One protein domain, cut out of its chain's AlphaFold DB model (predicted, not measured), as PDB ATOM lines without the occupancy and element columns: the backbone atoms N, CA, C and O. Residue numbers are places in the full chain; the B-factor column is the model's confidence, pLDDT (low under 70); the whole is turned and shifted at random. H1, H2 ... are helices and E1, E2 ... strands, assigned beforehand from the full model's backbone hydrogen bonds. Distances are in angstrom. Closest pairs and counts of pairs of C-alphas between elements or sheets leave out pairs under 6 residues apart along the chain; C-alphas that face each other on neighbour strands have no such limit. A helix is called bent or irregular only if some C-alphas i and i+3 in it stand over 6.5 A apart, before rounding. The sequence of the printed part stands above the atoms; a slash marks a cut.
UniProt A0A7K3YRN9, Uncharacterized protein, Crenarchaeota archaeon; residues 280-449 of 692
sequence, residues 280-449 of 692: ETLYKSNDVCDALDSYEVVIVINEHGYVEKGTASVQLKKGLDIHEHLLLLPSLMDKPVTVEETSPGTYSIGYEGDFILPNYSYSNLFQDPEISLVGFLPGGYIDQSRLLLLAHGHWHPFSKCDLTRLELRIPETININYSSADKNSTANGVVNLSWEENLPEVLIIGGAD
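AT A GLANCE: This is residues 280 to 449 of the 692 residues of an uncharacterized protein of Crenarchaeota archaeon (UniProt A0A7K3YRN9). Two sheets stand partly face to face, a twisted seven-stranded one and a smaller four-stranded one, E5 E6 E11 E8, over its E7, E10 and E9 part. The links 326 to 337 and 391 to 404 run over the same face nearer E2 and E4, H1 and H2 lie at one end, and an arm with H3 and H4 sticks out at residues 365 to 370. The 170 printed residues include four named helices and eleven named strands, in the order H1 E1 E2 H2 E3 E4 H3 H4 E5 E6 E7 E8 E9 E10 E11. The large sheet, E3 E4 E2 E1 E7 E10 E9, is mixed, the small one antiparallel. The class is mixed, helices and strands; the whole is compact, with a radius of gyration of the C-alphas of 15.9 A and spans of 44 by 43 by 30 A.

IN THESE COORDINATES: H1, residues 280 to 291, begins with C-alpha 280 at (14.221, -7.726, -35.261) and is 17.6 A long; it is only just irregular, with C-alphas 283 and 286 6.51 A apart. E1, 292 to 301, is 26.3 A long and E2, 306 to 316, 29.2 A. H2 is 322 to 325, E3 338 to 343, and E4 346 to 354, 26.5 A long. H3, 360 to 365, is only just irregular, with C-alphas 361 and 364 6.7 A apart; H4 is 369 to 374. E5 is 381 to 383, E6 386 to 390, E7 405 to 411, 20.3 A long, E8 416 to 419, E9 423 to 427 and E10 430 to 436, 19.7 A long. E11, 442 to 446, ends with C-alpha 446 at (2.135, -5.979, -4.285).

HOW THE PARTS SIT: E1 and E7 are parallel, at 3 degrees, with N 299 and O 407 2.9 A apart. Hairpins are E1 and E2, with N 298 and O 311 at 2.9 A, E3 and E4, E5 and E6, and E9 and E10. E2, H2 and E3 make a split strand-helix-strand unit, two strands running the same way with E4 between them; its crossover is right-handed. H1 and H2 touch, closest at the C-alphas of Thr 281 and His 325, 5.4 A; each only grazes the large sheet. H3 and H4 only just touch, only at the corner, with 3 pairs of C-alphas within 8 A, closest Asn 364 and Ser 372 at 5.0 A. In the small sheet E6 and E11 are antiparallel, with N 389 and O 444 at 2.9 A. Every O i to N i+4 pair is within hydrogen-bond range in H4, against 5 of 8 in H1 and 0 of 2 in H3, where 2 of 3 O i to N i+3 pairs are; H2 is too short for an i+4 pair.

THE WHOLE: The C-alphas farthest apart, of Pro 369 and Asn 428, are 48.6 A apart. The printed part has no cut; the links H2 to E3 and E6 to E7 are long. The mean pLDDT of the printed part is 78.5; residues 355 to 380, 383 and 448 to 449 are under 70.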
ATOM      1  N   GLU A 280      13.505  -8.736 -34.494       70.31
ATOM      2  CA  GLU A 280      14.221  -7.726 -35.261       70.31
ATOM      3  C   GLU A 280      14.232  -6.401 -34.493       70.31
ATOM      4  O   GLU A 280      15.299  -5.829 -34.270       70.31
ATOM      5  N   THR A 281      13.074  -5.978 -33.991       70.56
ATOM      6  CA  THR A 281      12.951  -4.789 -33.140       70.56
ATOM      7  C   THR A 281      13.704  -4.947 -31.813       70.56
ATOM      8  O   THR A 281      14.410  -4.035 -31.381       70.56
ATOM      9  N   LEU A 282      13.656  -6.130 -31.189       71.50
ATOM     10  CA  LEU A 282      14.382  -6.399 -29.943       71.50
ATOM     11  C   LEU A 282      15.912  -6.329 -30.110       71.50
ATOM     12  O   LEU A 282      16.606  -5.887 -29.190       71.50
ATOM     13  N   TYR A 283      16.459  -6.749 -31.254       72.25
ATOM     14  CA  TYR A 283      17.892  -6.617 -31.537       72.25
ATOM     15  C   TYR A 283      18.295  -5.169 -31.816       72.25
ATOM     16  O   TYR A 283      19.328  -4.729 -31.320       72.25
ATOM     17  N   LYS A 284      17.460  -4.417 -32.539       73.06
ATOM     18  CA  LYS A 284      17.709  -3.000 -32.836       73.06
ATOM     19  C   LYS A 284      17.572  -2.083 -31.616       73.06
ATOM     20  O   LYS A 284      18.070  -0.966 -31.637       73.06
ATOM     21  N   SER A 285      16.915  -2.527 -30.541       76.38
ATOM     22  CA  SER A 285      16.737  -1.696 -29.338       76.38
ATOM     23  C   SER A 285      18.053  -1.224 -28.704       76.38
ATOM     24  O   SER A 285      18.079  -0.125 -28.158       76.38
ATOM     25  N   ASN A 286      19.156  -1.972 -28.853       76.38
ATOM     26  CA  ASN A 286      20.479  -1.539 -28.391       76.38
ATOM     27  C   ASN A 286      20.921  -0.227 -29.068       76.38
ATOM     28  O   ASN A 286      21.414   0.672 -28.392       76.38
ATOM     29  N   ASP A 287      20.661  -0.083 -30.374       78.50
ATOM     30  CA  ASP A 287      20.997   1.129 -31.135       78.50
ATOM     31  C   ASP A 287      20.237   2.354 -30.599       78.50
ATOM     32  O   ASP A 287      20.753   3.474 -30.601       78.50
ATOM     33  N   VAL A 288      19.008   2.146 -30.109       83.19
ATOM     34  CA  VAL A 288      18.223   3.194 -29.443       83.19
ATOM     35  C   VAL A 288      18.795   3.509 -28.073       83.19
ATOM     36  O   VAL A 288      18.963   4.687 -27.765       83.19
ATOM     37  N   CYS A 289      19.121   2.495 -27.268       84.12
ATOM     38  CA  CYS A 289      19.660   2.704 -25.927       84.12
ATOM     39  C   CYS A 289      20.963   3.522 -25.955       84.12
ATOM     40  O   CYS A 289      21.098   4.469 -25.185       84.12
ATOM     41  N   ASP A 290      21.857   3.265 -26.915       82.44
ATOM     42  CA  ASP A 290      23.097   4.038 -27.109       82.44
ATOM     43  C   ASP A 290      22.849   5.494 -27.564       82.44
ATOM     44  O   ASP A 290      23.680   6.402 -27.376       82.44
ATOM     45  N   ALA A 291      21.704   5.737 -28.204       85.12
ATOM     46  CA  ALA A 291      21.304   7.038 -28.719       85.12
ATOM     47  C   ALA A 291      20.492   7.883 -27.722       85.12
ATOM     48  O   ALA A 291      20.288   9.069 -28.004       85.12
ATOM     49  N   LEU A 292      20.045   7.311 -26.597       86.81
ATOM     50  CA  LEU A 292      19.238   7.992 -25.581       86.81
ATOM     51  C   LEU A 292      20.088   8.906 -24.687       86.81
ATOM     52  O   LEU A 292      21.110   8.501 -24.139       86.81
ATOM     53  N   ASP A 293      19.622  10.142 -24.519       87.81
ATOM     54  CA  ASP A 293      20.107  11.080 -23.502       87.81
ATOM     55  C   ASP A 293      19.223  11.031 -22.240       87.81
ATOM     56  O   ASP A 293      19.719  11.200 -21.127       87.81
ATOM     57  N   SER A 294      17.911  10.814 -22.399       89.06
ATOM     58  CA  SER A 294      16.975  10.611 -21.289       89.06
ATOM     59  C   SER A 294      15.805   9.718 -21.688       89.06
ATOM     60  O   SER A 294      15.357   9.724 -22.840       89.06
ATOM     61  N   TYR A 295      15.300   8.959 -20.714       91.75
ATOM     62  CA  TYR A 295      14.134   8.099 -20.877       91.75
ATOM     63  C   TYR A 295      13.287   8.096 -19.605       91.75
ATOM     64  O   TYR A 295      13.695   7.564 -18.571       91.75
ATOM     65  N   GLU A 296      12.117   8.723 -19.664       93.88
ATOM     66  CA  GLU A 296      11.202   8.857 -18.531       93.88
ATOM     67  C   GLU A 296       9.869   8.176 -18.836       93.88
ATOM     68  O   GLU A 296       9.344   8.292 -19.946       93.88
ATOM     69  N   VAL A 297       9.291   7.495 -17.848       93.56
ATOM     70  CA  VAL A 297       8.000   6.815 -17.998       93.56
ATOM     71  C   VAL A 297       7.042   7.209 -16.877       93.56
ATOM     72  O   VAL A 297       7.398   7.236 -15.703       93.56
ATOM     73  N   VAL A 298       5.794   7.496 -17.243       94.81
ATOM     74  CA  VAL A 298       4.686   7.743 -16.315       94.81
ATOM     75  C   VAL A 298       3.564   6.761 -16.613       94.81
ATOM     76  O   VAL A 298       3.080   6.699 -17.745       94.81
ATOM     77  N   ILE A 299       3.123   6.023 -15.595       92.50
ATOM     78  CA  ILE A 299       2.049   5.034 -15.710       92.50
ATOM     79  C   ILE A 299       0.968   5.285 -14.671       92.50
ATOM     80  O   ILE A 299       1.239   5.467 -13.484       92.50
ATOM     81  N   VAL A 300      -0.278   5.235 -15.134       92.81
ATOM     82  CA  VAL A 300      -1.476   5.294 -14.299       92.81
ATOM     83  C   VAL A 300      -2.247   3.988 -14.428       92.81
ATOM     84  O   VAL A 300      -2.698   3.632 -15.518       92.81
ATOM     85  N   ILE A 301      -2.401   3.295 -13.300       88.88
ATOM     86  CA  ILE A 301      -3.159   2.052 -13.172       88.88
ATOM     87  C   ILE A 301      -4.492   2.360 -12.493       88.88
ATOM     88  O   ILE A 301      -4.535   3.033 -11.462       88.88
ATOM     89  N   ASN A 302      -5.588   1.850 -13.051       87.69
ATOM     90  CA  ASN A 302      -6.911   1.996 -12.448       87.69
ATOM     91  C   ASN A 302      -7.240   0.864 -11.453       87.69
ATOM     92  O   ASN A 302      -6.524  -0.128 -11.341       87.69
ATOM     93  N   GLU A 303      -8.379   0.971 -10.760       82.50
ATOM     94  CA  GLU A 303      -8.861  -0.025  -9.778       82.50
ATOM     95  C   GLU A 303      -9.037  -1.447 -10.340       82.50
ATOM     96  O   GLU A 303      -9.230  -2.398  -9.588       82.50
ATOM     97  N   HIS A 304      -9.038  -1.602 -11.664       78.69
ATOM     98  CA  HIS A 304      -9.259  -2.878 -12.339       78.69
ATOM     99  C   HIS A 304      -7.947  -3.519 -12.816       78.69
ATOM    100  O   HIS A 304      -8.002  -4.595 -13.405       78.69
ATOM    101  N   GLY A 305      -6.793  -2.888 -12.558       74.56
ATOM    102  CA  GLY A 305      -5.486  -3.357 -13.021       74.56
ATOM    103  C   GLY A 305      -5.168  -3.000 -14.479       74.56
ATOM    104  O   GLY A 305      -4.257  -3.575 -15.064       74.56
ATOM    105  N   TYR A 306      -5.907  -2.061 -15.079       82.88
ATOM    106  CA  TYR A 306      -5.684  -1.588 -16.449       82.88
ATOM    107  C   TYR A 306      -4.742  -0.383 -16.464       82.88
ATOM    108  O   TYR A 306      -4.866   0.502 -15.609       82.88
ATOM    109  N   VAL A 307      -3.861  -0.302 -17.465       84.88
ATOM    110  CA  VAL A 307      -3.044   0.892 -17.717       84.88
ATOM    111  C   VAL A 307      -3.916   1.919 -18.431       84.88
ATOM    112  O   VAL A 307      -4.043   1.918 -19.654       84.88
ATOM    113  N   GLU A 308      -4.534   2.800 -17.643       88.81
ATOM    114  CA  GLU A 308      -5.390   3.883 -18.137       88.81
ATOM    115  C   GLU A 308      -4.593   4.881 -18.981       88.81
ATOM    116  O   GLU A 308      -5.108   5.424 -19.959       88.81
ATOM    117  N   LYS A 309      -3.334   5.125 -18.600       90.81
ATOM    118  CA  LYS A 309      -2.432   6.011 -19.332       90.81
ATOM    119  C   LYS A 309      -0.972   5.647 -19.075       90.81
ATOM    120  O   LYS A 309      -0.491   5.814 -17.956       90.81
ATOM    121  N   GLY A 310      -0.272   5.217 -20.120       91.81
ATOM    122  CA  GLY A 310       1.184   5.121 -20.181       91.81
ATOM    123  C   GLY A 310       1.753   6.243 -21.048       91.81
ATOM    124  O   GLY A 310       1.236   6.543 -22.126       91.81
ATOM    125  N   THR A 311       2.785   6.932 -20.572       93.75
ATOM    126  CA  THR A 311       3.484   7.967 -21.341       93.75
ATOM    127  C   THR A 311       4.982   7.798 -21.167       93.75
ATOM    128  O   THR A 311       5.483   7.873 -20.051       93.75
ATOM    129  N   ALA A 312       5.678   7.576 -22.277       93.44
ATOM    130  CA  ALA A 312       7.127   7.506 -22.357       93.44
ATOM    131  C   ALA A 312       7.660   8.784 -23.016       93.44
ATOM    132  O   ALA A 312       7.252   9.129 -24.123       93.44
ATOM    133  N   SER A 313       8.561   9.490 -22.346       93.31
ATOM    134  CA  SER A 313       9.261  10.657 -22.879       93.31
ATOM    135  C   SER A 313      10.718  10.291 -23.125       93.31
ATOM    136  O   SER A 313      11.407   9.856 -22.206       93.31
ATOM    137  N   VAL A 314      11.175  10.445 -24.366       92.25
ATOM    138  CA  VAL A 314      12.545  10.111 -24.771       92.25
ATOM    139  C   VAL A 314      13.247  11.297 -25.398       92.25
ATOM    140  O   VAL A 314      12.657  12.029 -26.193       92.25
ATOM    141  N   GLN A 315      14.525  11.451 -25.076       90.62
ATOM    142  CA  GLN A 315      15.426  12.391 -25.724       90.62
ATOM    143  C   GLN A 315      16.532  11.614 -26.439       90.62
ATOM    144  O   GLN A 315      17.228  10.817 -25.821       90.62
ATOM    145  N   LEU A 316      16.690  11.853 -27.738       86.06
ATOM    146  CA  LEU A 316      17.580  11.122 -28.633       86.06
ATOM    147  C   LEU A 316      18.581  12.038 -29.332       86.06
ATOM    148  O   LEU A 316      18.295  13.189 -29.682       86.06
ATOM    149  N   LYS A 317      19.729  11.455 -29.679       80.12
ATOM    150  CA  LYS A 317      20.666  12.017 -30.656       80.12
ATOM    151  C   LYS A 317      20.004  12.041 -32.045       80.12
ATOM    152  O   LYS A 317      19.357  11.086 -32.464       80.12
ATOM    153  N   LYS A 318      20.146  13.151 -32.783       70.00
ATOM    154  CA  LYS A 318      19.492  13.347 -34.096       70.00
ATOM    155  C   LYS A 318      19.820  12.217 -35.084       70.00
ATOM    156  O   LYS A 318      20.995  11.974 -35.341       70.00
ATOM    157  N   GLY A 319      18.796  11.659 -35.738       72.62
ATOM    158  CA  GLY A 319      18.950  10.787 -36.914       72.62
ATOM    159  C   GLY A 319      18.333   9.390 -36.816       72.62
ATOM    160  O   GLY A 319      18.496   8.624 -37.761       72.62
ATOM    161  N   LEU A 320      17.636   9.064 -35.725       78.94
ATOM    162  CA  LEU A 320      17.061   7.738 -35.484       78.94
ATOM    163  C   LEU A 320      15.526   7.793 -35.556       78.94
ATOM    164  O   LEU A 320      14.915   8.653 -34.921       78.94
ATOM    165  N   ASP A 321      14.902   6.914 -36.350       82.06
ATOM    166  CA  ASP A 321      13.439   6.803 -36.407       82.06
ATOM    167  C   ASP A 321      12.938   5.870 -35.303       82.06
ATOM    168  O   ASP A 321      13.107   4.651 -35.361       82.06
ATOM    169  N   ILE A 322      12.297   6.448 -34.291       83.38
ATOM    170  CA  ILE A 322      11.789   5.693 -33.146       83.38
ATOM    171  C   ILE A 322      10.686   4.703 -33.508       83.38
ATOM    172  O   ILE A 322      10.548   3.704 -32.812       83.38
ATOM    173  N   HIS A 323       9.927   4.930 -34.586       82.88
ATOM    174  CA  HIS A 323       8.802   4.062 -34.948       82.88
ATOM    175  C   HIS A 323       9.260   2.654 -35.329       82.88
ATOM    176  O   HIS A 323       8.548   1.692 -35.061       82.88
ATOM    177  N   GLU A 324      10.454   2.533 -35.913       80.25
ATOM    178  CA  GLU A 324      11.051   1.248 -36.301       80.25
ATOM    179  C   GLU A 324      11.600   0.450 -35.106       80.25
ATOM    180  O   GLU A 324      12.046  -0.681 -35.281       80.25
ATOM    181  N   HIS A 325      11.573   1.035 -33.903       81.62
ATOM    182  CA  HIS A 325      12.213   0.494 -32.705       81.62
ATOM    183  C   HIS A 325      11.259   0.348 -31.503       81.62
ATOM    184  O   HIS A 325      11.697  -0.039 -30.420       81.62
ATOM    185  N   LEU A 326       9.968   0.665 -31.665       83.00
ATOM    186  CA  LEU A 326       8.969   0.550 -30.597       83.00
ATOM    187  C   LEU A 326       8.666  -0.920 -30.291       83.00
ATOM    188  O   LEU A 326       8.116  -1.632 -31.131       83.00
ATOM    189  N   LEU A 327       8.931  -1.343 -29.056       79.56
ATOM    190  CA  LEU A 327       8.593  -2.675 -28.569       79.56
ATOM    191  C   LEU A 327       7.572  -2.579 -27.431       79.56
ATOM    192  O   LEU A 327       7.897  -2.199 -26.313       79.56
ATOM    193  N   LEU A 328       6.324  -2.951 -27.712       76.81
ATOM    194  CA  LEU A 328       5.249  -2.998 -26.720       76.81
ATOM    195  C   LEU A 328       4.481  -4.312 -26.796       76.81
ATOM    196  O   LEU A 328       4.322  -4.917 -27.859       76.81
ATOM    197  N   LEU A 329       3.941  -4.724 -25.651       72.81
ATOM    198  CA  LEU A 329       2.944  -5.781 -25.584       72.81
ATOM    199  C   LEU A 329       1.733  -5.469 -26.474       72.81
ATOM    200  O   LEU A 329       1.188  -4.370 -26.372       72.81
ATOM    201  N   PRO A 330       1.220  -6.437 -27.259       73.62
ATOM    202  CA  PRO A 330      -0.014  -6.244 -28.020       73.62
ATOM    203  C   PRO A 330      -1.204  -5.812 -27.160       73.62
ATOM    204  O   PRO A 330      -2.039  -5.041 -27.619       73.62
ATOM    205  N   SER A 331      -1.267  -6.267 -25.905       70.19
ATOM    206  CA  SER A 331      -2.317  -5.887 -24.956       70.19
ATOM    207  C   SER A 331      -2.212  -4.438 -24.468       70.19
ATOM    208  O   SER A 331      -3.200  -3.904 -23.988       70.19
ATOM    209  N   LEU A 332      -1.047  -3.793 -24.613       76.88
ATOM    210  CA  LEU A 332      -0.818  -2.370 -24.325       76.88
ATOM    211  C   LEU A 332      -1.031  -1.467 -25.556       76.88
ATOM    212  O   LEU A 332      -0.714  -0.278 -25.514       76.88
ATOM    213  N   MET A 333      -1.533  -2.032 -26.658       77.69
ATOM    214  CA  MET A 333      -1.835  -1.332 -27.910       77.69
ATOM    215  C   MET A 333      -3.339  -1.375 -28.229       77.69
ATOM    216  O   MET A 333      -3.731  -1.473 -29.393       77.69
ATOM    217  N   ASP A 334      -4.197  -1.303 -27.201       75.81
ATOM    218  CA  ASP A 334      -5.661  -1.286 -27.367       75.81
ATOM    219  C   ASP A 334      -6.131  -0.091 -28.215       75.81
ATOM    220  O   ASP A 334      -7.102  -0.180 -28.976       75.81
ATOM    221  N   LYS A 335      -5.410   1.031 -28.112       81.25
ATOM    222  CA  LYS A 335      -5.493   2.167 -29.033       81.25
ATOM    223  C   LYS A 335      -4.193   2.309 -29.827       81.25
ATOM    224  O   LYS A 335      -3.146   1.845 -29.377       81.25
ATOM    225  N   PRO A 336      -4.237   2.978 -30.997       82.50
ATOM    226  CA  PRO A 336      -3.029   3.293 -31.745       82.50
ATOM    227  C   PRO A 336      -2.019   4.015 -30.852       82.50
ATOM    228  O   PRO A 336      -2.354   5.041 -30.256       82.50
ATOM    229  N   VAL A 337      -0.799   3.478 -30.783       86.50
ATOM    230  CA  VAL A 337       0.315   4.128 -30.089       86.50
ATOM    231  C   VAL A 337       0.522   5.500 -30.717       86.50
ATOM    232  O   VAL A 337       0.638   5.634 -31.938       86.50
ATOM    233  N   THR A 338       0.513   6.531 -29.880       90.06
ATOM    234  CA  THR A 338       0.708   7.916 -30.316       90.06
ATOM    235  C   THR A 338       2.168   8.273 -30.156       90.06
ATOM    236  O   THR A 338       2.739   8.016 -29.103       90.06
ATOM    237  N   VAL A 339       2.774   8.841 -31.194       90.25
ATOM    238  CA  VAL A 339       4.177   9.246 -31.192       90.25
ATOM    239  C   VAL A 339       4.244  10.682 -31.686       90.25
ATOM    240  O   VAL A 339       3.911  10.967 -32.836       90.25
ATOM    241  N   GLU A 340       4.641  11.595 -30.806       90.94
ATOM    242  CA  GLU A 340       4.701  13.025 -31.101       90.94
ATOM    243  C   GLU A 340       6.099  13.567 -30.807       90.94
ATOM    244  O   GLU A 340       6.601  13.434 -29.693       90.94
ATOM    245  N   GLU A 341       6.731  14.205 -31.794       89.12
ATOM    246  CA  GLU A 341       7.970  14.956 -31.577       89.12
ATOM    247  C   GLU A 341       7.625  16.317 -30.954       89.12
ATOM    248  O   GLU A 341       7.056  17.194 -31.609       89.12
ATOM    249  N   THR A 342       7.940  16.497 -29.672       87.44
ATOM    250  CA  THR A 342       7.635  17.734 -28.933       87.44
ATOM    251  C   THR A 342       8.680  18.821 -29.179       87.44
ATOM    252  O   THR A 342       8.375  20.015 -29.149       87.44
ATOM    253  N   SER A 343       9.920  18.412 -29.437       85.25
ATOM    254  CA  SER A 343      11.056  19.260 -29.808       85.25
ATOM    255  C   SER A 343      12.063  18.433 -30.610       85.25
ATOM    256  O   SER A 343      12.010  17.214 -30.521       85.25
ATOM    257  N   PRO A 344      12.987  19.047 -31.379       84.12
ATOM    258  CA  PRO A 344      13.939  18.300 -32.199       84.12
ATOM    259  C   PRO A 344      14.706  17.233 -31.403       84.12
ATOM    260  O   PRO A 344      15.544  17.588 -30.574       84.12
ATOM    261  N   GLY A 345      14.444  15.954 -31.687       82.88
ATOM    262  CA  GLY A 345      15.039  14.815 -30.972       82.88
ATOM    263  C   GLY A 345      14.385  14.468 -29.627       82.88
ATOM    264  O   GLY A 345      14.930  13.656 -28.892       82.88
ATOM    265  N   THR A 346      13.237  15.051 -29.283       89.56
ATOM    266  CA  THR A 346      12.452  14.714 -28.086       89.56
ATOM    267  C   THR A 346      11.082  14.208 -28.497       89.56
ATOM    268  O   THR A 346      10.339  14.914 -29.183       89.56
ATOM    269  N   TYR A 347      10.723  13.016 -28.035       91.50
ATOM    270  CA  TYR A 347       9.478  12.360 -28.406       91.50
ATOM    271  C   TYR A 347       8.652  11.994 -27.178       91.50
ATOM    272  O   TYR A 347       9.183  11.587 -26.145       91.50
ATOM    273  N   SER A 348       7.336  12.112 -27.320       93.31
ATOM    274  CA  SER A 348       6.340  11.640 -26.368       93.31
ATOM    275  C   SER A 348       5.566  10.486 -26.993       93.31
ATOM    276  O   SER A 348       4.955  10.646 -28.051       93.31
ATOM    277  N   ILE A 349       5.584   9.333 -26.331       93.31
ATOM    278  CA  ILE A 349       4.942   8.095 -26.768       93.31
ATOM    279  C   ILE A 349       3.813   7.759 -25.793       93.31
ATOM    280  O   ILE A 349       4.065   7.457 -24.626       93.31
ATOM    281  N   GLY A 350       2.566   7.822 -26.254       92.81
ATOM    282  CA  GLY A 350       1.379   7.499 -25.461       92.81
ATOM    283  C   GLY A 350       0.813   6.122 -25.800       92.81
ATOM    284  O   GLY A 350       0.602   5.821 -26.978       92.81
ATOM    285  N   TYR A 351       0.531   5.321 -24.770       91.81
ATOM    286  CA  TYR A 351      -0.028   3.969 -24.880       91.81
ATOM    287  C   TYR A 351      -1.030   3.675 -23.751       91.81
ATOM    288  O   TYR A 351      -1.014   4.318 -22.700       91.81
ATOM    289  N   GLU A 352      -1.930   2.720 -23.978       90.38
ATOM    290  CA  GLU A 352      -2.964   2.296 -23.027       90.38
ATOM    291  C   GLU A 352      -3.387   0.857 -23.319       90.38
ATOM    292  O   GLU A 352      -3.348   0.410 -24.471       90.38
ATOM    293  N   GLY A 353      -3.791   0.131 -22.281       83.88
ATOM    294  CA  GLY A 353      -4.175  -1.260 -22.452       83.88
ATOM    295  C   GLY A 353      -4.132  -2.101 -21.188       83.88
ATOM    296  O   GLY A 353      -3.868  -1.629 -20.078       83.88
ATOM    297  N   ASP A 354      -4.376  -3.389 -21.385       74.56
ATOM    298  CA  ASP A 354      -4.244  -4.402 -20.354       74.56
ATOM    299  C   ASP A 354      -2.764  -4.725 -20.137       74.56
ATOM    300  O   ASP A 354      -2.067  -5.224 -21.033       74.56
ATOM    301  N   PHE A 355      -2.281  -4.497 -18.916       69.00
ATOM    302  CA  PHE A 355      -0.952  -4.940 -18.529       69.00
ATOM    303  C   PHE A 355      -0.981  -6.334 -17.925       69.00
ATOM    304  O   PHE A 355      -0.932  -6.546 -16.714       69.00
ATOM    305  N   ILE A 356      -1.075  -7.309 -18.813       59.09
ATOM    306  CA  ILE A 356      -1.097  -8.709 -18.438       59.09
ATOM    307  C   ILE A 356       0.135  -9.330 -19.057       59.09
ATOM    308  O   ILE A 356       0.244  -9.342 -20.282       59.09
ATOM    309  N   LEU A 357       1.037  -9.857 -18.221       55.06
ATOM    310  CA  LEU A 357       2.162 -10.641 -18.715       55.06
ATOM    311  C   LEU A 357       1.603 -11.749 -19.615       55.06
ATOM    312  O   LEU A 357       0.881 -12.631 -19.122       55.06
ATOM    313  N   PRO A 358       1.922 -11.755 -20.917       49.22
ATOM    314  CA  PRO A 358       1.619 -12.899 -21.736       49.22
ATOM    315  C   PRO A 358       2.285 -14.113 -21.125       49.22
ATOM    316  O   PRO A 358       3.384 -14.013 -20.587       49.22
ATOM    317  N   ASN A 359       1.654 -15.277 -21.196       46.81
ATOM    318  CA  ASN A 359       2.240 -16.474 -20.608       46.81
ATOM    319  C   ASN A 359       3.440 -16.967 -21.452       46.81
ATOM    320  O   ASN A 359       3.339 -17.945 -22.186       46.81
ATOM    321  N   TYR A 360       4.572 -16.262 -21.374       47.53
ATOM    322  CA  TYR A 360       5.796 -16.477 -22.151       47.53
ATOM    323  C   TYR A 360       6.503 -17.777 -21.802       47.53
ATOM    324  O   TYR A 360       7.199 -18.354 -22.625       47.53
ATOM    325  N   SER A 361       6.236 -18.302 -20.609       42.44
ATOM    326  CA  SER A 361       6.482 -19.687 -20.208       42.44
ATOM    327  C   SER A 361       6.244 -20.674 -21.360       42.44
ATOM    328  O   SER A 361       7.017 -21.594 -21.611       42.44
ATOM    329  N   TYR A 362       5.175 -20.447 -22.115       41.00
ATOM    330  CA  TYR A 362       4.711 -21.305 -23.190       41.00
ATOM    331  C   TYR A 362       5.385 -21.092 -24.533       41.00
ATOM    332  O   TYR A 362       5.351 -21.986 -25.373       41.00
ATOM    333  N   SER A 363       6.017 -19.944 -24.727       42.69
ATOM    334  CA  SER A 363       6.591 -19.521 -25.995       42.69
ATOM    335  C   SER A 363       7.729 -20.457 -26.440       42.69
ATOM    336  O   SER A 363       7.772 -20.869 -27.595       42.69
ATOM    337  N   ASN A 364       8.547 -20.931 -25.492       43.66
ATOM    338  CA  ASN A 364       9.645 -21.886 -25.701       43.66
ATOM    339  C   ASN A 364       9.210 -23.230 -26.309       43.66
ATOM    340  O   ASN A 364      10.041 -23.973 -26.820       43.66
ATOM    341  N   LEU A 365       7.923 -23.574 -26.215       43.12
ATOM    342  CA  LEU A 365       7.361 -24.809 -26.765       43.12
ATOM    343  C   LEU A 365       6.902 -24.631 -28.228       43.12
ATOM    344  O   LEU A 365       6.596 -25.618 -28.893       43.12
ATOM    345  N   PHE A 366       6.856 -23.391 -28.726       41.28
ATOM    346  CA  PHE A 366       6.359 -23.010 -30.059       41.28
ATOM    347  C   PHE A 366       7.361 -22.333 -30.957       41.28
ATOM    348  O   PHE A 366       7.104 -22.164 -32.149       41.28
ATOM    349  N   GLN A 367       8.432 -21.850 -30.357       48.22
ATOM    350  CA  GLN A 367       9.313 -20.903 -30.985       48.22
ATOM    351  C   GLN A 367      10.604 -21.577 -31.403       48.22
ATOM    352  O   GLN A 367      11.014 -22.592 -30.839       48.22
ATOM    353  N   ASP A 368      11.215 -20.994 -32.424       50.84
ATOM    354  CA  ASP A 368      12.561 -21.338 -32.839       50.84
ATOM    355  C   ASP A 368      13.505 -21.283 -31.616       50.84
ATOM    356  O   ASP A 368      13.365 -20.363 -30.795       50.84
ATOM    357  N   PRO A 369      14.429 -22.247 -31.444       52.78
ATOM    358  CA  PRO A 369      15.442 -22.220 -30.391       52.78
ATOM    359  C   PRO A 369      16.109 -20.851 -30.202       52.78
ATOM    360  O   PRO A 369      16.337 -20.459 -29.057       52.78
ATOM    361  N   GLU A 370      16.326 -20.090 -31.285       53.50
ATOM    362  CA  GLU A 370      16.879 -18.728 -31.227       53.50
ATOM    363  C   GLU A 370      15.994 -17.760 -30.422       53.50
ATOM    364  O   GLU A 370      16.493 -17.043 -29.557       53.50
ATOM    365  N   ILE A 371      14.672 -17.786 -30.623       52.31
ATOM    366  CA  ILE A 371      13.713 -16.949 -29.878       52.31
ATOM    367  C   ILE A 371      13.667 -17.369 -28.399       52.31
ATOM    368  O   ILE A 371      13.608 -16.530 -27.502       52.31
ATOM    369  N   SER A 372      13.737 -18.679 -28.136       51.31
ATOM    370  CA  SER A 372      13.789 -19.242 -26.777       51.31
ATOM    371  C   SER A 372      15.023 -18.782 -25.989       51.31
ATOM    372  O   SER A 372      14.988 -18.745 -24.758       51.31
ATOM    373  N   LEU A 373      16.119 -18.483 -26.695       49.59
ATOM    374  CA  LEU A 373      17.408 -18.098 -26.121       49.59
ATOM    375  C   LEU A 373      17.547 -16.598 -25.920       49.59
ATOM    376  O   LEU A 373      18.107 -16.185 -24.912       49.59
ATOM    377  N   VAL A 374      16.982 -15.787 -26.813       48.34
ATOM    378  CA  VAL A 374      16.859 -14.337 -26.597       48.34
ATOM    379  C   VAL A 374      15.881 -14.030 -25.458       48.34
ATOM    380  O   VAL A 374      15.967 -12.984 -24.831       48.34
ATOM    381  N   GLY A 375      14.976 -14.960 -25.141       48.81
ATOM    382  CA  GLY A 375      14.023 -14.797 -24.052       48.81
ATOM    383  C   GLY A 375      13.034 -13.652 -24.283       48.81
ATOM    384  O   GLY A 375      13.071 -12.926 -25.274       48.81
ATOM    385  N   PHE A 376      12.114 -13.507 -23.339       51.69
ATOM    386  CA  PHE A 376      11.316 -12.298 -23.186       51.69
ATOM    387  C   PHE A 376      11.839 -11.585 -21.950       51.69
ATOM    388  O   PHE A 376      12.062 -12.248 -20.935       51.69
ATOM    389  N   LEU A 377      12.008 -10.263 -22.011       56.03
ATOM    390  CA  LEU A 377      12.281  -9.506 -20.795       56.03
ATOM    391  C   LEU A 377      11.051  -9.644 -19.886       56.03
ATOM    392  O   LEU A 377       9.941  -9.374 -20.365       56.03
ATOM    393  N   PRO A 378      11.199 -10.117 -18.634       55.28
ATOM    394  CA  PRO A 378      10.109 -10.277 -17.668       55.28
ATOM    395  C   PRO A 378       9.432  -8.948 -17.332       55.28
ATOM    396  O   PRO A 378       9.605  -8.368 -16.270       55.28
ATOM    397  N   GLY A 379       8.612  -8.443 -18.239       58.00
ATOM    398  CA  GLY A 379       7.943  -7.178 -18.040       58.00
ATOM    399  C   GLY A 379       6.678  -7.359 -17.240       58.00
ATOM    400  O   GLY A 379       5.659  -7.573 -17.869       58.00
ATOM    401  N   GLY A 380       6.787  -7.244 -15.912       64.31
ATOM    402  CA  GLY A 380       5.733  -7.009 -14.912       64.31
ATOM    403  C   GLY A 380       4.413  -7.801 -15.004       64.31
ATOM    404  O   GLY A 380       4.062  -8.437 -15.985       64.31
ATOM    405  N   TYR A 381       3.617  -7.765 -13.944       71.62
ATOM    406  CA  TYR A 381       2.267  -8.322 -13.917       71.62
ATOM    407  C   TYR A 381       1.357  -7.388 -13.133       71.62
ATOM    408  O   TYR A 381       1.678  -7.058 -11.996       71.62
ATOM    409  N   ILE A 382       0.224  -6.983 -13.705       71.31
ATOM    410  CA  ILE A 382      -0.797  -6.215 -12.990       71.31
ATOM    411  C   ILE A 382      -2.120  -6.979 -13.059       71.31
ATOM    412  O   ILE A 382      -2.557  -7.433 -14.113       71.31
ATOM    413  N   ASP A 383      -2.762  -7.113 -11.906       68.50
ATOM    414  CA  ASP A 383      -4.143  -7.551 -11.736       68.50
ATOM    415  C   ASP A 383      -4.783  -6.708 -10.616       68.50
ATOM    416  O   ASP A 383      -4.104  -5.964  -9.910       68.50
ATOM    417  N   GLN A 384      -6.090  -6.845 -10.401       70.69
ATOM    418  CA  GLN A 384      -6.874  -6.074  -9.424       70.69
ATOM    419  C   GLN A 384      -6.308  -6.097  -7.995       70.69
ATOM    420  O   GLN A 384      -6.598  -5.212  -7.193       70.69
ATOM    421  N   SER A 385      -5.540  -7.133  -7.653       71.50
ATOM    422  CA  SER A 385      -4.999  -7.356  -6.306       71.50
ATOM    423  C   SER A 385      -3.513  -7.704  -6.284       71.50
ATOM    424  O   SER A 385      -2.992  -8.028  -5.220       71.50
ATOM    425  N   ARG A 386      -2.839  -7.700  -7.438       75.31
ATOM    426  CA  ARG A 386      -1.459  -8.172  -7.580       75.31
ATOM    427  C   ARG A 386      -0.687  -7.260  -8.523       75.31
ATOM    428  O   ARG A 386      -1.207  -6.872  -9.562       75.31
ATOM    429  N   LEU A 387       0.556  -6.964  -8.180       78.12
ATOM    430  CA  LEU A 387       1.447  -6.093  -8.929       78.12
ATOM    431  C   LEU A 387       2.877  -6.634  -8.832       78.12
ATOM    432  O   LEU A 387       3.389  -6.812  -7.737       78.12
ATOM    433  N   LEU A 388       3.525  -6.877  -9.963       78.62
ATOM    434  CA  LEU A 388       4.975  -6.985 -10.098       78.62
ATOM    435  C   LEU A 388       5.391  -5.980 -11.163       78.62
ATOM    436  O   LEU A 388       4.796  -5.958 -12.239       78.62
ATOM    437  N   LEU A 389       6.451  -5.221 -10.928       80.81
ATOM    438  CA  LEU A 389       7.092  -4.450 -11.985       80.81
ATOM    439  C   LEU A 389       8.610  -4.597 -11.880       80.81
ATOM    440  O   LEU A 389       9.174  -4.401 -10.803       80.81
ATOM    441  N   LEU A 390       9.241  -4.958 -12.997       80.38
ATOM    442  CA  LEU A 390      10.696  -4.963 -13.161       80.38
ATOM    443  C   LEU A 390      11.095  -3.805 -14.075       80.38
ATOM    444  O   LEU A 390      10.305  -3.457 -14.949       80.38
ATOM    445  N   ALA A 391      12.264  -3.195 -13.889       80.56
ATOM    446  CA  ALA A 391      12.692  -2.044 -14.687       80.56
ATOM    447  C   ALA A 391      12.798  -2.387 -16.178       80.56
ATOM    448  O   ALA A 391      12.240  -1.674 -17.018       80.56
ATOM    449  N   HIS A 392      13.419  -3.523 -16.495       78.06
ATOM    450  CA  HIS A 392      13.509  -4.040 -17.853       78.06
ATOM    451  C   HIS A 392      12.308  -4.938 -18.170       78.06
ATOM    452  O   HIS A 392      12.007  -5.908 -17.472       78.06
ATOM    453  N   GLY A 393      11.570  -4.617 -19.234       74.62
ATOM    454  CA  GLY A 393      10.336  -5.336 -19.538       74.62
ATOM    455  C   GLY A 393       9.473  -4.736 -20.640       74.62
ATOM    456  O   GLY A 393       9.478  -3.533 -20.868       74.62
ATOM    457  N   HIS A 394       8.665  -5.576 -21.296       76.56
ATOM    458  CA  HIS A 394       7.807  -5.191 -22.437       76.56
ATOM    459  C   HIS A 394       6.568  -4.349 -22.062       76.56
ATOM    460  O   HIS A 394       5.567  -4.321 -22.778       76.56
ATOM    461  N   TRP A 395       6.620  -3.672 -20.919       78.69
ATOM    462  CA  TRP A 395       5.556  -2.822 -20.390       78.69
ATOM    463  C   TRP A 395       5.712  -1.347 -20.749       78.69
ATOM    464  O   TRP A 395       4.794  -0.545 -20.562       78.69
ATOM    465  N   HIS A 396       6.877  -1.006 -21.291       86.25
ATOM    466  CA  HIS A 396       7.218   0.292 -21.838       86.25
ATOM    467  C   HIS A 396       7.923   0.127 -23.198       86.25
ATOM    468  O   HIS A 396       8.417  -0.967 -23.489       86.25
ATOM    469  N   PRO A 397       7.939   1.178 -24.047       86.62
ATOM    470  CA  PRO A 397       8.338   1.059 -25.453       86.62
ATOM    471  C   PRO A 397       9.785   0.646 -25.737       86.62
ATOM    472  O   PRO A 397      10.059   0.167 -26.837       86.62
ATOM    473  N   PHE A 398      10.710   0.857 -24.796       86.44
ATOM    474  CA  PHE A 398      12.139   0.598 -24.985       86.44
ATOM    475  C   PHE A 398      12.659  -0.301 -23.871       86.44
ATOM    476  O   PHE A 398      13.467   0.085 -23.035       86.44
ATOM    477  N   SER A 399      12.169  -1.537 -23.883       78.19
ATOM    478  CA  SER A 399      12.252  -2.494 -22.778       78.19
ATOM    479  C   SER A 399      13.652  -2.828 -22.252       78.19
ATOM    480  O   SER A 399      13.748  -3.290 -21.119       78.19
ATOM    481  N   LYS A 400      14.700  -2.636 -23.066       78.12
ATOM    482  CA  LYS A 400      16.113  -2.868 -22.712       78.12
ATOM    483  C   LYS A 400      16.847  -1.633 -22.198       78.12
ATOM    484  O   LYS A 400      17.964  -1.770 -21.730       78.12
ATOM    485  N   CYS A 401      16.281  -0.442 -22.359       82.12
ATOM    486  CA  CYS A 401      16.997   0.776 -22.023       82.12
ATOM    487  C   CYS A 401      16.766   1.136 -20.556       82.12
ATOM    488  O   CYS A 401      15.625   1.119 -20.086       82.12
ATOM    489  N   ASP A 402      17.842   1.528 -19.871       83.75
ATOM    490  CA  ASP A 402      17.777   2.049 -18.509       83.75
ATOM    491  C   ASP A 402      16.848   3.278 -18.460       83.75
ATOM    492  O   ASP A 402      16.976   4.242 -19.225       83.75
ATOM    493  N   LEU A 403      15.894   3.245 -17.534       86.56
ATOM    494  CA  LEU A 403      15.015   4.374 -17.253       86.56
ATOM    495  C   LEU A 403      15.771   5.410 -16.417       86.56
ATOM    496  O   LEU A 403      16.408   5.088 -15.418       86.56
ATOM    497  N   THR A 404      15.642   6.681 -16.787       89.38
ATOM    498  CA  THR A 404      16.136   7.808 -15.978       89.38
ATOM    499  C   THR A 404      15.146   8.206 -14.885       89.38
ATOM    500  O   THR A 404      15.547   8.681 -13.823       89.38
ATOM    501  N   ARG A 405      13.846   7.991 -15.128       92.31
ATOM    502  CA  ARG A 405      12.776   8.301 -14.179       92.31
ATOM    503  C   ARG A 405      11.548   7.434 -14.416       92.31
ATOM    504  O   ARG A 405      11.145   7.223 -15.561       92.31
ATOM    505  N   LEU A 406      10.903   7.018 -13.330       93.56
ATOM    506  CA  LEU A 406       9.598   6.359 -13.366       93.56
ATOM    507  C   LEU A 406       8.646   7.009 -12.367       93.56
ATOM    508  O   LEU A 406       9.002   7.215 -11.210       93.56
ATOM    509  N   GLU A 407       7.418   7.277 -12.793       94.81
ATOM    510  CA  GLU A 407       6.303   7.593 -11.901       94.81
ATOM    511  C   GLU A 407       5.186   6.566 -12.101       94.81
ATOM    512  O   GLU A 407       4.652   6.412 -13.201       94.81
ATOM    513  N   LEU A 408       4.815   5.878 -11.025       93.00
ATOM    514  CA  LEU A 408       3.754   4.883 -11.013       93.00
ATOM    515  C   LEU A 408       2.630   5.340 -10.084       93.00
ATOM    516  O   LEU A 408       2.851   5.590  -8.898       93.00
ATOM    517  N   ARG A 409       1.410   5.408 -10.614       93.31
ATOM    518  CA  ARG A 409       0.203   5.715  -9.843       93.31
ATOM    519  C   ARG A 409      -0.691   4.494  -9.791       93.31
ATOM    520  O   ARG A 409      -1.148   4.036 -10.838       93.31
ATOM    521  N   ILE A 410      -0.940   3.988  -8.587       90.81
ATOM    522  CA  ILE A 410      -1.738   2.780  -8.368       90.81
ATOM    523  C   ILE A 410      -2.872   3.025  -7.371       90.81
ATOM    524  O   ILE A 410      -2.754   3.895  -6.507       90.81
ATOM    525  N   PRO A 411      -3.969   2.260  -7.442       87.81
ATOM    526  CA  PRO A 411      -5.021   2.314  -6.434       87.81
ATOM    527  C   PRO A 411      -4.518   1.823  -5.069       87.81
ATOM    528  O   PRO A 411      -3.769   0.850  -4.993       87.81
ATOM    529  N   GLU A 412      -5.011   2.418  -3.981       86.19
ATOM    530  CA  GLU A 412      -4.709   1.994  -2.597       86.19
ATOM    531  C   GLU A 412      -5.195   0.563  -2.276       86.19
ATOM    532  O   GLU A 412      -4.797  -0.035  -1.281       86.19
ATOM    533  N   THR A 413      -6.032  -0.031  -3.132       82.75
ATOM    534  CA  THR A 413      -6.517  -1.410  -2.971       82.75
ATOM    535  C   THR A 413      -5.434  -2.470  -3.167       82.75
ATOM    536  O   THR A 413      -5.618  -3.604  -2.723       82.75
ATOM    537  N   ILE A 414      -4.327  -2.139  -3.839       79.62
ATOM    538  CA  ILE A 414      -3.199  -3.055  -4.028       79.62
ATOM    539  C   ILE A 414      -2.304  -2.969  -2.788       79.62
ATOM    540  O   ILE A 414      -1.652  -1.955  -2.554       79.62
ATOM    541  N   ASN A 415      -2.262  -4.042  -1.997       82.38
ATOM    542  CA  ASN A 415      -1.369  -4.120  -0.842       82.38
ATOM    543  C   ASN A 415       0.086  -4.210  -1.320       82.38
ATOM    544  O   ASN A 415       0.424  -5.165  -2.006       82.38
ATOM    545  N   ILE A 416       0.940  -3.246  -0.982       85.38
ATOM    546  CA  ILE A 416       2.349  -3.243  -1.398       85.38
ATOM    547  C   ILE A 416       3.160  -4.057  -0.390       85.38
ATOM    548  O   ILE A 416       3.220  -3.701   0.782       85.38
ATOM    549  N   ASN A 417       3.797  -5.133  -0.851       80.38
ATOM    550  CA  ASN A 417       4.682  -5.968  -0.040       80.38
ATOM    551  C   ASN A 417       6.134  -5.478  -0.099       80.38
ATOM    552  O   ASN A 417       6.846  -5.571   0.890       80.38
ATOM    553  N   TYR A 418       6.569  -4.955  -1.249       82.06
ATOM    554  CA  TYR A 418       7.897  -4.376  -1.444       82.06
ATOM    555  C   TYR A 418       7.848  -3.234  -2.455       82.06
ATOM    556  O   TYR A 418       7.160  -3.323  -3.472       82.06
ATOM    557  N   SER A 419       8.620  -2.179  -2.211       86.31
ATOM    558  CA  SER A 419       8.858  -1.119  -3.184       86.31
ATOM    559  C   SER A 419      10.252  -0.544  -2.994       86.31
ATOM    560  O   SER A 419      10.660  -0.266  -1.870       86.31
ATOM    561  N   SER A 420      10.946  -0.330  -4.106       85.81
ATOM    562  CA  SER A 420      12.243   0.343  -4.153       85.81
ATOM    563  C   SER A 420      12.140   1.831  -4.513       85.81
ATOM    564  O   SER A 420      13.130   2.432  -4.912       85.81
ATOM    565  N   ALA A 421      10.940   2.421  -4.438       88.31
ATOM    566  CA  ALA A 421      10.705   3.809  -4.831       88.31
ATOM    567  C   ALA A 421      11.405   4.804  -3.895       88.31
ATOM    568  O   ALA A 421      11.280   4.703  -2.674       88.31
ATOM    569  N   ASP A 422      12.030   5.835  -4.467       88.38
ATOM    570  CA  ASP A 422      12.681   6.913  -3.709       88.38
ATOM    571  C   ASP A 422      11.675   7.772  -2.942       88.38
ATOM    572  O   ASP A 422      11.961   8.307  -1.867       88.38
ATOM    573  N   LYS A 423      10.472   7.939  -3.508       90.12
ATOM    574  CA  LYS A 423       9.378   8.680  -2.872       90.12
ATOM    575  C   LYS A 423       8.078   7.906  -3.008       90.12
ATOM    576  O   LYS A 423       7.727   7.418  -4.082       90.12
ATOM    577  N   ASN A 424       7.333   7.876  -1.910       92.00
ATOM    578  CA  ASN A 424       5.994   7.319  -1.827       92.00
ATOM    579  C   ASN A 424       5.055   8.365  -1.211       92.00
ATOM    580  O   ASN A 424       5.383   8.993  -0.202       92.00
ATOM    581  N   SER A 425       3.891   8.567  -1.821       92.12
ATOM    582  CA  SER A 425       2.816   9.369  -1.242       92.12
ATOM    583  C   SER A 425       1.460   8.727  -1.497       92.12
ATOM    584  O   SER A 425       1.187   8.247  -2.593       92.12
ATOM    585  N   THR A 426       0.578   8.781  -0.504       90.19
ATOM    586  CA  THR A 426      -0.805   8.315  -0.636       90.19
ATOM    587  C   THR A 426      -1.742   9.503  -0.501       90.19
ATOM    588  O   THR A 426      -1.722  10.213   0.505       90.19
ATOM    589  N   ALA A 427      -2.557   9.749  -1.524       87.56
ATOM    590  CA  ALA A 427      -3.541  10.823  -1.518       87.56
ATOM    591  C   ALA A 427      -4.763  10.441  -2.357       87.56
ATOM    592  O   ALA A 427      -4.633   9.929  -3.464       87.56
ATOM    593  N   ASN A 428      -5.961  10.746  -1.850       85.50
ATOM    594  CA  ASN A 428      -7.233  10.537  -2.555       85.50
ATOM    595  C   ASN A 428      -7.451   9.094  -3.067       85.50
ATOM    596  O   ASN A 428      -7.987   8.916  -4.157       85.50
ATOM    597  N   GLY A 429      -7.038   8.075  -2.303       83.69
ATOM    598  CA  GLY A 429      -7.185   6.662  -2.690       83.69
ATOM    599  C   GLY A 429      -6.182   6.174  -3.742       83.69
ATOM    600  O   GLY A 429      -6.331   5.071  -4.266       83.69
ATOM    601  N   VAL A 430      -5.169   6.987  -4.062       88.56
ATOM    602  CA  VAL A 430      -4.096   6.667  -5.010       88.56
ATOM    603  C   VAL A 430      -2.758   6.688  -4.279       88.56
ATOM    604  O   VAL A 430      -2.463   7.617  -3.521       88.56
ATOM    605  N   VAL A 431      -1.943   5.670  -4.529       91.62
ATOM    606  CA  VAL A 431      -0.542   5.589  -4.122       91.62
ATOM    607  C   VAL A 431       0.319   6.015  -5.307       91.62
ATOM    608  O   VAL A 431       0.226   5.439  -6.390       91.62
ATOM    609  N   ASN A 432       1.147   7.037  -5.108       93.38
ATOM    610  CA  ASN A 432       2.113   7.514  -6.089       93.38
ATOM    611  C   ASN A 432       3.513   7.109  -5.643       93.38
ATOM    612  O   ASN A 432       3.949   7.478  -4.550       93.38
ATOM    613  N   LEU A 433       4.206   6.401  -6.521       94.25
ATOM    614  CA  LEU A 433       5.572   5.942  -6.342       94.25
ATOM    615  C   LEU A 433       6.432   6.579  -7.422       94.25
ATOM    616  O   LEU A 433       6.029   6.619  -8.588       94.25
ATOM    617  N   SER A 434       7.599   7.086  -7.048       93.94
ATOM    618  CA  SER A 434       8.536   7.652  -8.011       93.94
ATOM    619  C   SER A 434       9.953   7.171  -7.766       93.94
ATOM    620  O   SER A 434      10.396   7.157  -6.617       93.94
ATOM    621  N   TRP A 435      10.642   6.877  -8.863       92.81
ATOM    622  CA  TRP A 435      12.057   6.540  -8.909       92.81
ATOM    623  C   TRP A 435      12.814   7.599  -9.720       92.81
ATOM    624  O   TRP A 435      12.342   8.006 -10.789       92.81
ATOM    625  N   GLU A 436      13.962   8.042  -9.220       87.75
ATOM    626  CA  GLU A 436      14.825   9.087  -9.776       87.75
ATOM    627  C   GLU A 436      16.265   8.556  -9.892       87.75
ATOM    628  O   GLU A 436      16.880   8.289  -8.872       87.75
ATOM    629  N   GLU A 437      16.806   8.474 -11.118       75.62
ATOM    630  CA  GLU A 437      18.181   8.030 -11.445       75.62
ATOM    631  C   GLU A 437      18.545   6.586 -11.000       75.62
ATOM    632  O   GLU A 437      18.353   6.182  -9.863       75.62
ATOM    633  N   ASN A 438      19.143   5.783 -11.896       72.06
ATOM    634  CA  ASN A 438      19.622   4.412 -11.614       72.06
ATOM    635  C   ASN A 438      18.563   3.461 -11.024       72.06
ATOM    636  O   ASN A 438      18.735   2.909  -9.936       72.06
ATOM    637  N   LEU A 439      17.475   3.237 -11.770       81.19
ATOM    638  CA  LEU A 439      16.387   2.380 -11.309       81.19
ATOM    639  C   LEU A 439      16.870   0.941 -11.027       81.19
ATOM    640  O   LEU A 439      17.554   0.348 -11.866       81.19
ATOM    641  N   PRO A 440      16.496   0.366  -9.870       80.12
ATOM    642  CA  PRO A 440      16.777  -1.026  -9.553       80.12
ATOM    643  C   PRO A 440      15.970  -1.975 -10.435       80.12
ATOM    644  O   PRO A 440      14.873  -1.637 -10.883       80.12
ATOM    645  N   GLU A 441      16.464  -3.197 -10.623       78.38
ATOM    646  CA  GLU A 441      15.796  -4.178 -11.488       78.38
ATOM    647  C   GLU A 441      14.393  -4.530 -10.970       78.38
ATOM    648  O   GLU A 441      13.451  -4.633 -11.750       78.38
ATOM    649  N   VAL A 442      14.222  -4.668  -9.651       80.62
ATOM    650  CA  VAL A 442      12.919  -4.936  -9.020       80.62
ATOM    651  C   VAL A 442      12.332  -3.630  -8.479       80.62
ATOM    652  O   VAL A 442      12.823  -3.067  -7.498       80.62
ATOM    653  N   LEU A 443      11.241  -3.161  -9.093       84.00
ATOM    654  CA  LEU A 443      10.628  -1.869  -8.769       84.00
ATOM    655  C   LEU A 443       9.572  -1.986  -7.666       84.00
ATOM    656  O   LEU A 443       9.642  -1.323  -6.629       84.00
ATOM    657  N   ILE A 444       8.565  -2.829  -7.882       84.12
ATOM    658  CA  ILE A 444       7.451  -2.983  -6.943       84.12
ATOM    659  C   ILE A 444       6.865  -4.383  -6.980       84.12
ATOM    660  O   ILE A 444       6.784  -5.025  -8.029       84.12
ATOM    661  N   ILE A 445       6.424  -4.817  -5.801       80.00
ATOM    662  CA  ILE A 445       5.705  -6.055  -5.564       80.00
ATOM    663  C   ILE A 445       4.538  -5.754  -4.639       80.00
ATOM    664  O   ILE A 445       4.712  -5.211  -3.547       80.00
ATOM    665  N   GLY A 446       3.345  -6.128  -5.065       79.88
ATOM    666  CA  GLY A 446       2.135  -5.979  -4.285       79.88
ATOM    667  C   GLY A 446       1.204  -7.166  -4.446       79.88
ATOM    668  O   GLY A 446       1.023  -7.692  -5.541       79.88
ATOM    669  N   GLY A 447       0.578  -7.558  -3.348       75.44
ATOM    670  CA  GLY A 447      -0.354  -8.663  -3.264       75.44
ATOM    671  C   GLY A 447       0.316 -10.029  -3.270       75.44
ATOM    672  O   GLY A 447       1.508 -10.171  -3.021       75.44
ATOM    673  N   ALA A 448      -0.504 -11.048  -3.555       63.22
ATOM    674  CA  ALA A 448      -0.191 -12.462  -3.335       63.22
ATOM    675  C   ALA A 448       0.168 -12.767  -1.861       63.22
ATOM    676  O   ALA A 448       0.501 -11.883  -1.080       63.22
ATOM    677  N   ASP A 449      -0.043 -14.009  -1.432       68.44
ATOM    678  CA  ASP A 449       0.008 -14.384  -0.013       68.44
ATOM    679  C   ASP A 449       1.471 -14.393   0.500       68.44
ATOM    680  O   ASP A 449       2.064 -15.460   0.666       68.44
TER     681      ASP A 449